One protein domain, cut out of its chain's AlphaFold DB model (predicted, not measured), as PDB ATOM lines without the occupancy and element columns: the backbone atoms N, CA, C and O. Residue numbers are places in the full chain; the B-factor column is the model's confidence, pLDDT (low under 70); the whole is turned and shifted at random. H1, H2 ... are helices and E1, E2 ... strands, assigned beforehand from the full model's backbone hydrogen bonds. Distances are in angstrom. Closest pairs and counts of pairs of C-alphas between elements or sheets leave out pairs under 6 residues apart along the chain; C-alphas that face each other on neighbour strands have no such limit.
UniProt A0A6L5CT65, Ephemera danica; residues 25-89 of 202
ATOM      1  N   PRO A  25     395.867 313.479 375.079       59.06
ATOM      2  CA  PRO A  25     396.522 312.484 374.248       59.06
ATOM      3  C   PRO A  25     395.819 311.140 374.436       59.06
ATOM      4  O   PRO A  25     395.874 310.557 375.519       59.06
ATOM      5  N   GLU A  26     395.124 310.678 373.395       67.00
ATOM      6  CA  GLU A  26     394.639 309.306 373.347       67.00
ATOM      7  C   GLU A  26     395.868 308.406 373.374       67.00
ATOM      8  O   GLU A  26     396.733 308.474 372.497       67.00
ATOM      9  N   ALA A  27     395.985 307.613 374.433       82.69
ATOM     10  CA  ALA A  27     397.077 306.675 374.569       82.69
ATOM     11  C   ALA A  27     396.689 305.405 373.814       82.69
ATOM     12  O   ALA A  27     395.720 304.734 374.176       82.69
ATOM     13  N   VAL A  28     397.432 305.099 372.755       89.12
ATOM     14  CA  VAL A  28     397.182 303.935 371.905       89.12
ATOM     15  C   VAL A  28     398.278 302.910 372.139       89.12
ATOM     16  O   VAL A  28     399.462 303.216 372.004       89.12
ATOM     17  N   PHE A  29     397.878 301.694 372.491       89.88
ATOM     18  CA  PHE A  29     398.772 300.588 372.806       89.88
ATOM     19  C   PHE A  29     398.567 299.467 371.797       89.88
ATOM     20  O   PHE A  29     397.432 299.060 371.560       89.88
ATOM     21  N   MET A  30     399.647 298.959 371.216       90.69
ATOM     22  CA  MET A  30     399.630 297.808 370.314       90.69
ATOM     23  C   MET A  30     400.424 296.672 370.952       90.69
ATOM     24  O   MET A  30     401.525 296.885 371.451       90.69
ATOM     25  N   GLY A  31     399.858 295.469 370.952       91.94
ATOM     26  CA  GLY A  31     400.578 294.281 371.410       91.94
ATOM     27  C   GLY A  31     401.659 293.901 370.404       91.94
ATOM     28  O   GLY A  31     401.470 294.104 369.206       91.94
ATOM     29  N   TRP A  32     402.769 293.315 370.850       90.81
ATOM     30  CA  TRP A  32     403.846 292.864 369.957       90.81
ATOM     31  C   TRP A  32     403.388 291.889 368.863       90.81
ATOM     32  O   TRP A  32     403.998 291.847 367.796       90.81
ATOM     33  N   SER A  33     402.301 291.133 369.067       91.12
ATOM     34  CA  SER A  33     401.707 290.307 368.007       91.12
ATOM     35  C   SER A  33     401.090 291.113 366.856       91.12
ATOM     36  O   SER A  33     400.775 290.535 365.815       91.12
ATOM     37  N   GLY A  34     400.836 292.411 367.053       89.62
ATOM     38  CA  GLY A  34     400.152 293.298 366.110       89.62
ATOM     39  C   GLY A  34     398.672 292.967 365.885       89.62
ATOM     40  O   GLY A  34     398.012 293.619 365.083       89.62
ATOM     41  N   ARG A  35     398.123 291.957 366.576       91.25
ATOM     42  CA  ARG A  35     396.746 291.473 366.367       91.25
ATOM     43  C   ARG A  35     395.694 292.269 367.119       91.25
ATOM     44  O   ARG A  35     394.510 292.113 366.851       91.25
ATOM     45  N   ARG A  36     396.109 293.041 368.122       93.00
ATOM     46  CA  ARG A  36     395.207 293.781 368.999       93.00
ATOM     47  C   ARG A  36     395.795 295.133 369.350       93.00
ATOM     48  O   ARG A  36     397.003 295.268 369.561       93.00
ATOM     49  N   MET A  37     394.908 296.110 369.461       92.25
ATOM     50  CA  MET A  37     395.223 297.476 369.837       92.25
ATOM     51  C   MET A  37     394.189 297.998 370.834       92.25
ATOM     52  O   MET A  37     392.993 297.749 370.699       92.25
ATOM     53  N   LEU A  38     394.643 298.737 371.839       90.56
ATOM     54  CA  LEU A  38     393.793 299.382 372.829       90.56
ATOM     55  C   LEU A  38     394.004 300.896 372.776       90.56
ATOM     56  O   LEU A  38     395.107 301.376 373.019       90.56
ATOM     57  N   SER A  39     392.939 301.646 372.506       89.31
ATOM     58  CA  SER A  39     392.902 303.096 372.709       89.31
ATOM     59  C   SER A  39     392.317 303.400 374.086       89.31
ATOM     60  O   SER A  39     391.266 302.861 374.450       89.31
ATOM     61  N   VAL A  40     392.996 304.246 374.855       83.62
ATOM     62  CA  VAL A  40     392.566 304.719 376.173       83.62
ATOM     63  C   VAL A  40     392.468 306.241 376.143       83.62
ATOM     64  O   VAL A  40     393.433 306.938 375.825       83.62
ATOM     65  N   SER A  41     391.301 306.760 376.513       77.75
ATOM     66  CA  SER A  41     391.005 308.186 376.609       77.75
ATOM     67  C   SER A  41     390.319 308.505 377.942       77.75
ATOM     68  O   SER A  41     389.954 307.617 378.712       77.75
ATOM     69  N   GLN A  42     390.119 309.790 378.241       62.53
ATOM     70  CA  GLN A  42     389.456 310.200 379.488       62.53
ATOM     71  C   GLN A  42     387.996 309.732 379.598       62.53
ATOM     72  O   GLN A  42     387.458 309.652 380.699       62.53
ATOM     73  N   GLY A  43     387.352 309.436 378.464       66.56
ATOM     74  CA  GLY A  43     385.961 308.985 378.402       66.56
ATOM     75  C   GLY A  43     385.791 307.466 378.398       66.56
ATOM     76  O   GLY A  43     384.659 306.987 378.375       66.56
ATOM     77  N   GLY A  44     386.888 306.704 378.398       73.50
ATOM     78  CA  GLY A  44     386.855 305.250 378.360       73.50
ATOM     79  C   GLY A  44     387.942 304.673 377.470       73.50
ATOM     80  O   GLY A  44     389.008 305.246 377.278       73.50
ATOM     81  N   CYS A  45     387.686 303.490 376.941       84.88
ATOM     82  CA  CYS A  45     388.682 302.742 376.197       84.88
ATOM     83  C   CYS A  45     388.020 301.904 375.104       84.88
ATOM     84  O   CYS A  45     386.880 301.439 375.249       84.88
ATOM     85  N   LYS A  46     388.736 301.704 373.999       89.56
ATOM     86  CA  LYS A  46     388.285 300.955 372.824       89.56
ATOM     87  C   LYS A  46     389.323 299.897 372.469       89.56
ATOM     88  O   LYS A  46     390.469 300.233 372.199       89.56
ATOM     89  N   LEU A  47     388.895 298.636 372.480       91.06
ATOM     90  CA  LEU A  47     389.684 297.516 371.971       91.06
ATOM     91  C   LEU A  47     389.407 297.388 370.476       91.06
ATOM     92  O   LEU A  47     388.259 297.533 370.057       91.06
ATOM     93  N   MET A  48     390.455 297.128 369.713       91.69
ATOM     94  CA  MET A  48     390.433 296.862 368.283       91.69
ATOM     95  C   MET A  48     391.174 295.549 368.050       91.69
ATOM     96  O   MET A  48     392.302 295.379 368.519       91.69
ATOM     97  N   ASP A  49     390.525 294.623 367.363       92.56
ATOM     98  CA  ASP A  49     391.029 293.294 367.009       92.56
ATOM     99  C   ASP A  49     390.939 293.017 365.499       92.56
ATOM    100  O   ASP A  49     391.456 292.007 365.020       92.56
ATOM    101  N   ASP A  50     390.335 293.929 364.734       92.75
ATOM    102  CA  ASP A  50     390.275 293.886 363.283       92.75
ATOM    103  C   ASP A  50     391.433 294.659 362.636       92.75
ATOM    104  O   ASP A  50     391.813 295.759 363.051       92.75
ATOM    105  N   SER A  51     391.989 294.085 361.570       90.56
ATOM    106  CA  SER A  51     393.148 294.648 360.872       90.56
ATOM    107  C   SER A  51     392.886 296.035 360.278       90.56
ATOM    108  O   SER A  51     393.822 296.825 360.158       90.56
ATOM    109  N   GLU A  52     391.643 296.352 359.908       91.69
ATOM    110  CA  GLU A  52     391.284 297.646 359.320       91.69
ATOM    111  C   GLU A  52     391.373 298.768 360.361       91.69
ATOM    112  O   GLU A  52     392.084 299.752 360.148       91.69
ATOM    113  N   SER A  53     390.745 298.588 361.525       89.12
ATOM    114  CA  SER A  53     390.802 299.544 362.634       89.12
ATOM    115  C   SER A  53     392.221 299.713 363.166       89.12
ATOM    116  O   SER A  53     392.644 300.840 363.434       89.12
ATOM    117  N   ILE A  54     392.970 298.612 363.283       90.12
ATOM    118  CA  ILE A  54     394.372 298.632 363.721       90.12
ATOM    119  C   ILE A  54     395.222 299.456 362.748       90.12
ATOM    120  O   ILE A  54     395.945 300.356 363.180       90.12
ATOM    121  N   THR A  55     395.100 299.199 361.441       90.75
ATOM    122  CA  THR A  55     395.851 299.930 360.408       90.75
ATOM    123  C   THR A  55     395.479 301.412 360.426       90.75
ATOM    124  O   THR A  55     396.358 302.266 360.554       90.75
ATOM    125  N   TRP A  56     394.178 301.725 360.420       86.31
ATOM    126  CA  TRP A  56     393.672 303.100 360.412       86.31
ATOM    127  C   TRP A  56     394.205 303.932 361.582       86.31
ATOM    128  O   TRP A  56     394.619 305.079 361.382       86.31
ATOM    129  N   MET A  57     394.222 303.344 362.784       84.19
ATOM    130  CA  MET A  57     394.750 303.981 363.990       84.19
ATOM    131  C   MET A  57     396.272 304.093 363.981       84.19
ATOM    132  O   MET A  57     396.793 305.143 364.352       84.19
ATOM    133  N   SER A  58     396.992 303.047 363.563       85.12
ATOM    134  CA  SER A  58     398.463 303.037 363.589       85.12
ATOM    135  C   SER A  58     399.101 304.119 362.717       85.12
ATOM    136  O   SER A  58     400.183 304.604 363.027       85.12
ATOM    137  N   GLU A  59     398.404 304.548 361.665       85.44
ATOM    138  CA  GLU A  59     398.859 305.610 360.766       85.44
ATOM    139  C   GLU A  59     398.535 307.023 361.277       85.44
ATOM    140  O   GLU A  59     399.059 308.007 360.757       85.44
ATOM    141  N   ARG A  60     397.625 307.147 362.252       80.38
ATOM    142  CA  ARG A  60     397.030 308.429 362.678       80.38
ATOM    143  C   ARG A  60     397.303 308.784 364.134       80.38
ATOM    144  O   ARG A  60     397.113 309.939 364.509       80.38
ATOM    145  N   ALA A  61     397.746 307.825 364.940       82.56
ATOM    146  CA  ALA A  61     398.023 308.006 366.357       82.56
ATOM    147  C   ALA A  61     399.454 307.592 366.717       82.56
ATOM    148  O   ALA A  61     400.066 306.744 366.072       82.56
ATOM    149  N   ALA A  62     399.978 308.172 367.797       81.88
ATOM    150  CA  ALA A  62     401.228 307.718 368.390       81.88
ATOM    151  C   ALA A  62     400.986 306.391 369.129       81.88
ATOM    152  O   ALA A  62     400.407 306.374 370.215       81.88
ATOM    153  N   VAL A  63     401.419 305.285 368.522       86.69
ATOM    154  CA  VAL A  63     401.268 303.934 369.074       86.69
ATOM    155  C   VAL A  63     402.441 303.591 369.989       86.69
ATOM    156  O   VAL A  63     403.602 303.814 369.645       86.69
ATOM    157  N   ARG A  64     402.143 303.014 371.155       86.06
ATOM    158  CA  ARG A  64     403.128 302.401 372.052       86.06
ATOM    159  C   ARG A  64     403.037 300.885 371.941       86.06
ATOM    160  O   ARG A  64     401.999 300.305 372.243       86.06
ATOM    161  N   GLU A  65     404.120 300.256 371.512       88.44
ATOM    162  CA  GLU A  65     404.218 298.798 371.481       88.44
ATOM    163  C   GLU A  65     404.507 298.244 372.880       88.44
ATOM    164  O   GLU A  65     405.424 298.708 373.560       88.44
ATOM    165  N   ILE A  66     403.727 297.249 373.300       83.19
ATOM    166  CA  ILE A  66     403.813 296.586 374.609       83.19
ATOM    167  C   ILE A  66     403.690 295.064 374.460       83.19
ATOM    168  O   ILE A  66     403.258 294.570 373.415       83.19
ATOM    169  N   GLY A  67     404.036 294.300 375.499       84.44
ATOM    170  CA  GLY A  67     403.870 292.842 375.474       84.44
ATOM    171  C   GLY A  67     402.402 292.425 375.310       84.44
ATOM    172  O   GLY A  67     401.501 293.098 375.803       84.44
ATOM    173  N   ASP A  68     402.120 291.302 374.638       86.62
ATOM    174  CA  ASP A  68     400.728 290.852 374.441       86.62
ATOM    175  C   ASP A  68     400.014 290.535 375.764       86.62
ATOM    176  O   ASP A  68     398.834 290.843 375.924       86.62
ATOM    177  N   ASN A  69     400.745 289.977 376.732       83.19
ATOM    178  CA  ASN A  69     400.263 289.767 378.094       83.19
ATOM    179  C   ASN A  69     399.961 291.097 378.803       83.19
ATOM    180  O   ASN A  69     398.962 291.214 379.500       83.19
ATOM    181  N   GLU A  70     400.806 292.107 378.617       83.25
ATOM    182  CA  GLU A  70     400.611 293.452 379.153       83.25
ATOM    183  C   GLU A  70     399.357 294.100 378.558       83.25
ATOM    184  O   GLU A  70     398.512 294.611 379.298       83.25
ATOM    185  N   LEU A  71     399.172 293.967 377.242       86.94
ATOM    186  CA  LEU A  71     397.966 294.407 376.555       86.94
ATOM    187  C   LEU A  71     396.717 293.694 377.090       86.94
ATOM    188  O   LEU A  71     395.718 294.364 377.335       86.94
ATOM    189  N   ASP A  72     396.757 292.376 377.316       86.62
ATOM    190  CA  ASP A  72     395.634 291.611 377.882       86.62
ATOM    191  C   ASP A  72     395.130 292.194 379.203       86.62
ATOM    192  O   ASP A  72     393.927 292.376 379.400       86.62
ATOM    193  N   TYR A  73     396.048 292.564 380.093       78.94
ATOM    194  CA  TYR A  73     395.684 293.193 381.356       78.94
ATOM    195  C   TYR A  73     395.107 294.595 381.179       78.94
ATOM    196  O   TYR A  73     394.178 294.969 381.896       78.94
ATOM    197  N   MET A  74     395.628 295.378 380.233       83.00
ATOM    198  CA  MET A  74     395.062 296.690 379.924       83.00
ATOM    199  C   MET A  74     393.656 296.570 379.326       83.00
ATOM    200  O   MET A  74     392.777 297.371 379.649       83.00
ATOM    201  N   VAL A  75     393.416 295.551 378.499       86.44
ATOM    202  CA  VAL A  75     392.098 295.221 377.946       86.44
ATOM    203  C   VAL A  75     391.127 294.799 379.046       86.44
ATOM    204  O   VAL A  75     389.981 295.253 379.055       86.44
ATOM    205  N   GLU A  76     391.579 293.998 380.006       81.88
ATOM    206  CA  GLU A  76     390.757 293.601 381.147       81.88
ATOM    207  C   GLU A  76     390.443 294.796 382.059       81.88
ATOM    208  O   GLU A  76     389.291 295.035 382.411       81.88
ATOM    209  N   ALA A  77     391.425 295.642 382.367       76.31
ATOM    210  CA  ALA A  77     391.181 296.876 383.115       76.31
ATOM    211  C   ALA A  77     390.212 297.817 382.369       76.31
ATOM    212  O   ALA A  77     389.342 298.454 382.971       76.31
ATOM    213  N   CYS A  78     390.311 297.858 381.042       78.94
ATOM    214  CA  CYS A  78     389.373 298.562 380.182       78.94
ATOM    215  C   CYS A  78     387.942 297.991 380.273       78.94
ATOM    216  O   CYS A  78     386.970 298.752 380.311       78.94
ATOM    217  N   SER A  79     387.785 296.666 380.362       72.56
ATOM    218  CA  SER A  79     386.478 296.012 380.523       72.56
ATOM    219  C   SER A  79     385.791 296.422 381.838       72.56
ATOM    220  O   SER A  79     384.572 296.610 381.874       72.56
ATOM    221  N   VAL A  80     386.571 296.683 382.894       66.31
ATOM    222  CA  VAL A  80     386.077 297.188 384.185       66.31
ATOM    223  C   VAL A  80     385.598 298.641 384.089       66.31
ATOM    224  O   VAL A  80     384.558 298.971 384.658       66.31
ATOM    225  N   MET A  81     386.275 299.506 383.321       57.72
ATOM    226  CA  MET A  81     385.830 300.896 383.110       57.72
ATOM    227  C   MET A  81     384.480 300.998 382.378       57.72
ATOM    228  O   MET A  81     383.752 301.977 382.556       57.72
ATOM    229  N   ARG A  82     384.098 299.975 381.601       62.34
ATOM    230  CA  ARG A  82     382.776 299.884 380.954       62.34
ATOM    231  C   ARG A  82     381.638 299.515 381.914       62.34
ATOM    232  O   ARG A  82     380.479 299.595 381.512       62.34
ATOM    233  N   ARG A  83     381.926 299.134 383.169       61.00
ATOM    234  CA  ARG A  83     380.889 298.808 384.166       61.00
ATOM    235  C   ARG A  83     380.114 300.060 384.610       61.00
ATOM    236  O   ARG A  83     380.660 301.170 384.525       61.00
ATOM    237  N   PRO A  84     378.859 299.912 385.075       57.53
ATOM    238  CA  PRO A  84     378.073 301.019 385.617       57.53
ATOM    239  C   PRO A  84     378.808 301.706 386.778       57.53
ATOM    240  O   PRO A  84     379.600 301.086 387.485       57.53
ATOM    241  N   ALA A  85     378.596 303.018 386.927       56.50
ATOM    242  CA  ALA A  85     379.374 303.876 387.824       56.50
ATOM    243  C   ALA A  85     379.296 303.486 389.314       56.50
ATOM    244  O   ALA A  85     380.191 303.844 390.074       56.50
ATOM    245  N   ASP A  86     378.263 302.744 389.715       57.81
ATOM    246  CA  ASP A  86     378.039 302.257 391.081       57.81
ATOM    247  C   ASP A  86     379.024 301.157 391.517       57.81
ATOM    248  O   ASP A  86     379.207 300.942 392.712       57.81
ATOM    249  N   ASN A  87     379.690 300.496 390.564       54.12
ATOM    250  CA  ASN A  87     380.540 299.330 390.806       54.12
ATOM    251  C   ASN A  87     381.966 299.501 390.254       54.12
ATOM    252  O   ASN A  87     382.699 298.528 390.048       54.12
ATOM    253  N   ARG A  88     382.361 300.746 389.957       54.91
ATOM    254  CA  ARG A  88     383.716 301.066 389.497       54.91
ATOM    255  C   ARG A  88     384.650 301.168 390.707       54.91
ATOM    256  O   ARG A  88     384.420 302.039 391.549       54.91
ATOM    257  N   PRO A  89     385.727 300.362 390.803       54.34
ATOM    258  CA  PRO A  89     386.837 300.730 391.674       54.34
ATOM    259  C   PRO A  89     387.295 302.133 391.263       54.34
ATOM    260  O   PRO A  89     387.289 302.450 390.072       54.34
TER     261      PRO A  89
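AT A GLANCE: This is residues 25 to 89 of the 202 residues of a protein of Ephemera danica (UniProt A0A6L5CT65). A small twisted sheet of four strands forms the middle layer, with the long helix H2 laid slantwise over one face and the short helix H1 over part of the other face. Past H2, residues 82 to 89 form a tail at one end of the long axis. The printed part has 65 residues, with four named strands and two named helices in the order E1, E2, E3, H1, E4, H2; the sheet runs E3, E2, E1, E4 and is mixed, and the class is mixed, helices and strands. The whole is compact, with a radius of gyration of the C-alphas of 11.9 A, and elongated, spanning 36 by 23 by 19 A.

IN THESE COORDINATES: The inner strands are E1, residues 27 to 31, 13.3 A long from first to last C-alpha, and E2, residues 37 to 41, 13.4 A long. The edge strands are E3, residues 44 to 48, 13.6 A long, and E4, residues 63 to 66, 9.5 A long. H2 is residues 68 to 81, 19.9 A long, and H1 is residues 51 to 58, 10.3 A long. E1 begins at C-alpha 27, at (397.077, 306.675, 374.569), H1 begins at C-alpha 51, at (393.148, 294.648, 360.872), and H2 ends at C-alpha 81, at (385.830, 300.896, 383.110).

HOW THE PARTS SIT: E1, E2 and E3 form a meander, each strand the antiparallel neighbour of the one before. In the hairpin of E1 and E2, N 29 and O 38 are 2.8 A apart, within hydrogen-bond range; in the hairpin of E2 and E3, N 39 and O 46 are 2.9 A apart, also within range. E4 is the parallel neighbour of E1, their directions 45 degrees apart, with N 64 and O 28 at 2.8 A, within hydrogen-bond range. The sheet is only just strongly twisted, its C-alphas up to 4.3 A off the best plane. E3, H1 and E4 make a split strand-helix-strand unit, two strands of one sheet with a helix between them in the chain and E2 and E1 between them in the sheet; its crossover is right-handed. H2 is on the sheet at a height of 8.7 A, over E3, E2 and E1, slantwise to the strands at 39 degrees to E2 on the local plane. Its closest C-alphas to E3 are those of Cys 78 and Cys 45, 5.8 A apart. H1 is on the opposite face at a height of 8.7 A, over E2, with the C-alphas of Ile 54 and Met 37 closest at 6.3 A. H1 and H2 are apart, and in both every O i to N i+4 pair is within hydrogen-bond range.

THE WHOLE: The C-alphas of Glu 59 and Asp 86 are the two farthest apart, 36.9 A. The printed part has no cut, and its links between named elements are tight. The mean pLDDT of the printed part is 80.6; residues 25 to 26, 42 to 43 and 80 to 89 are under 70.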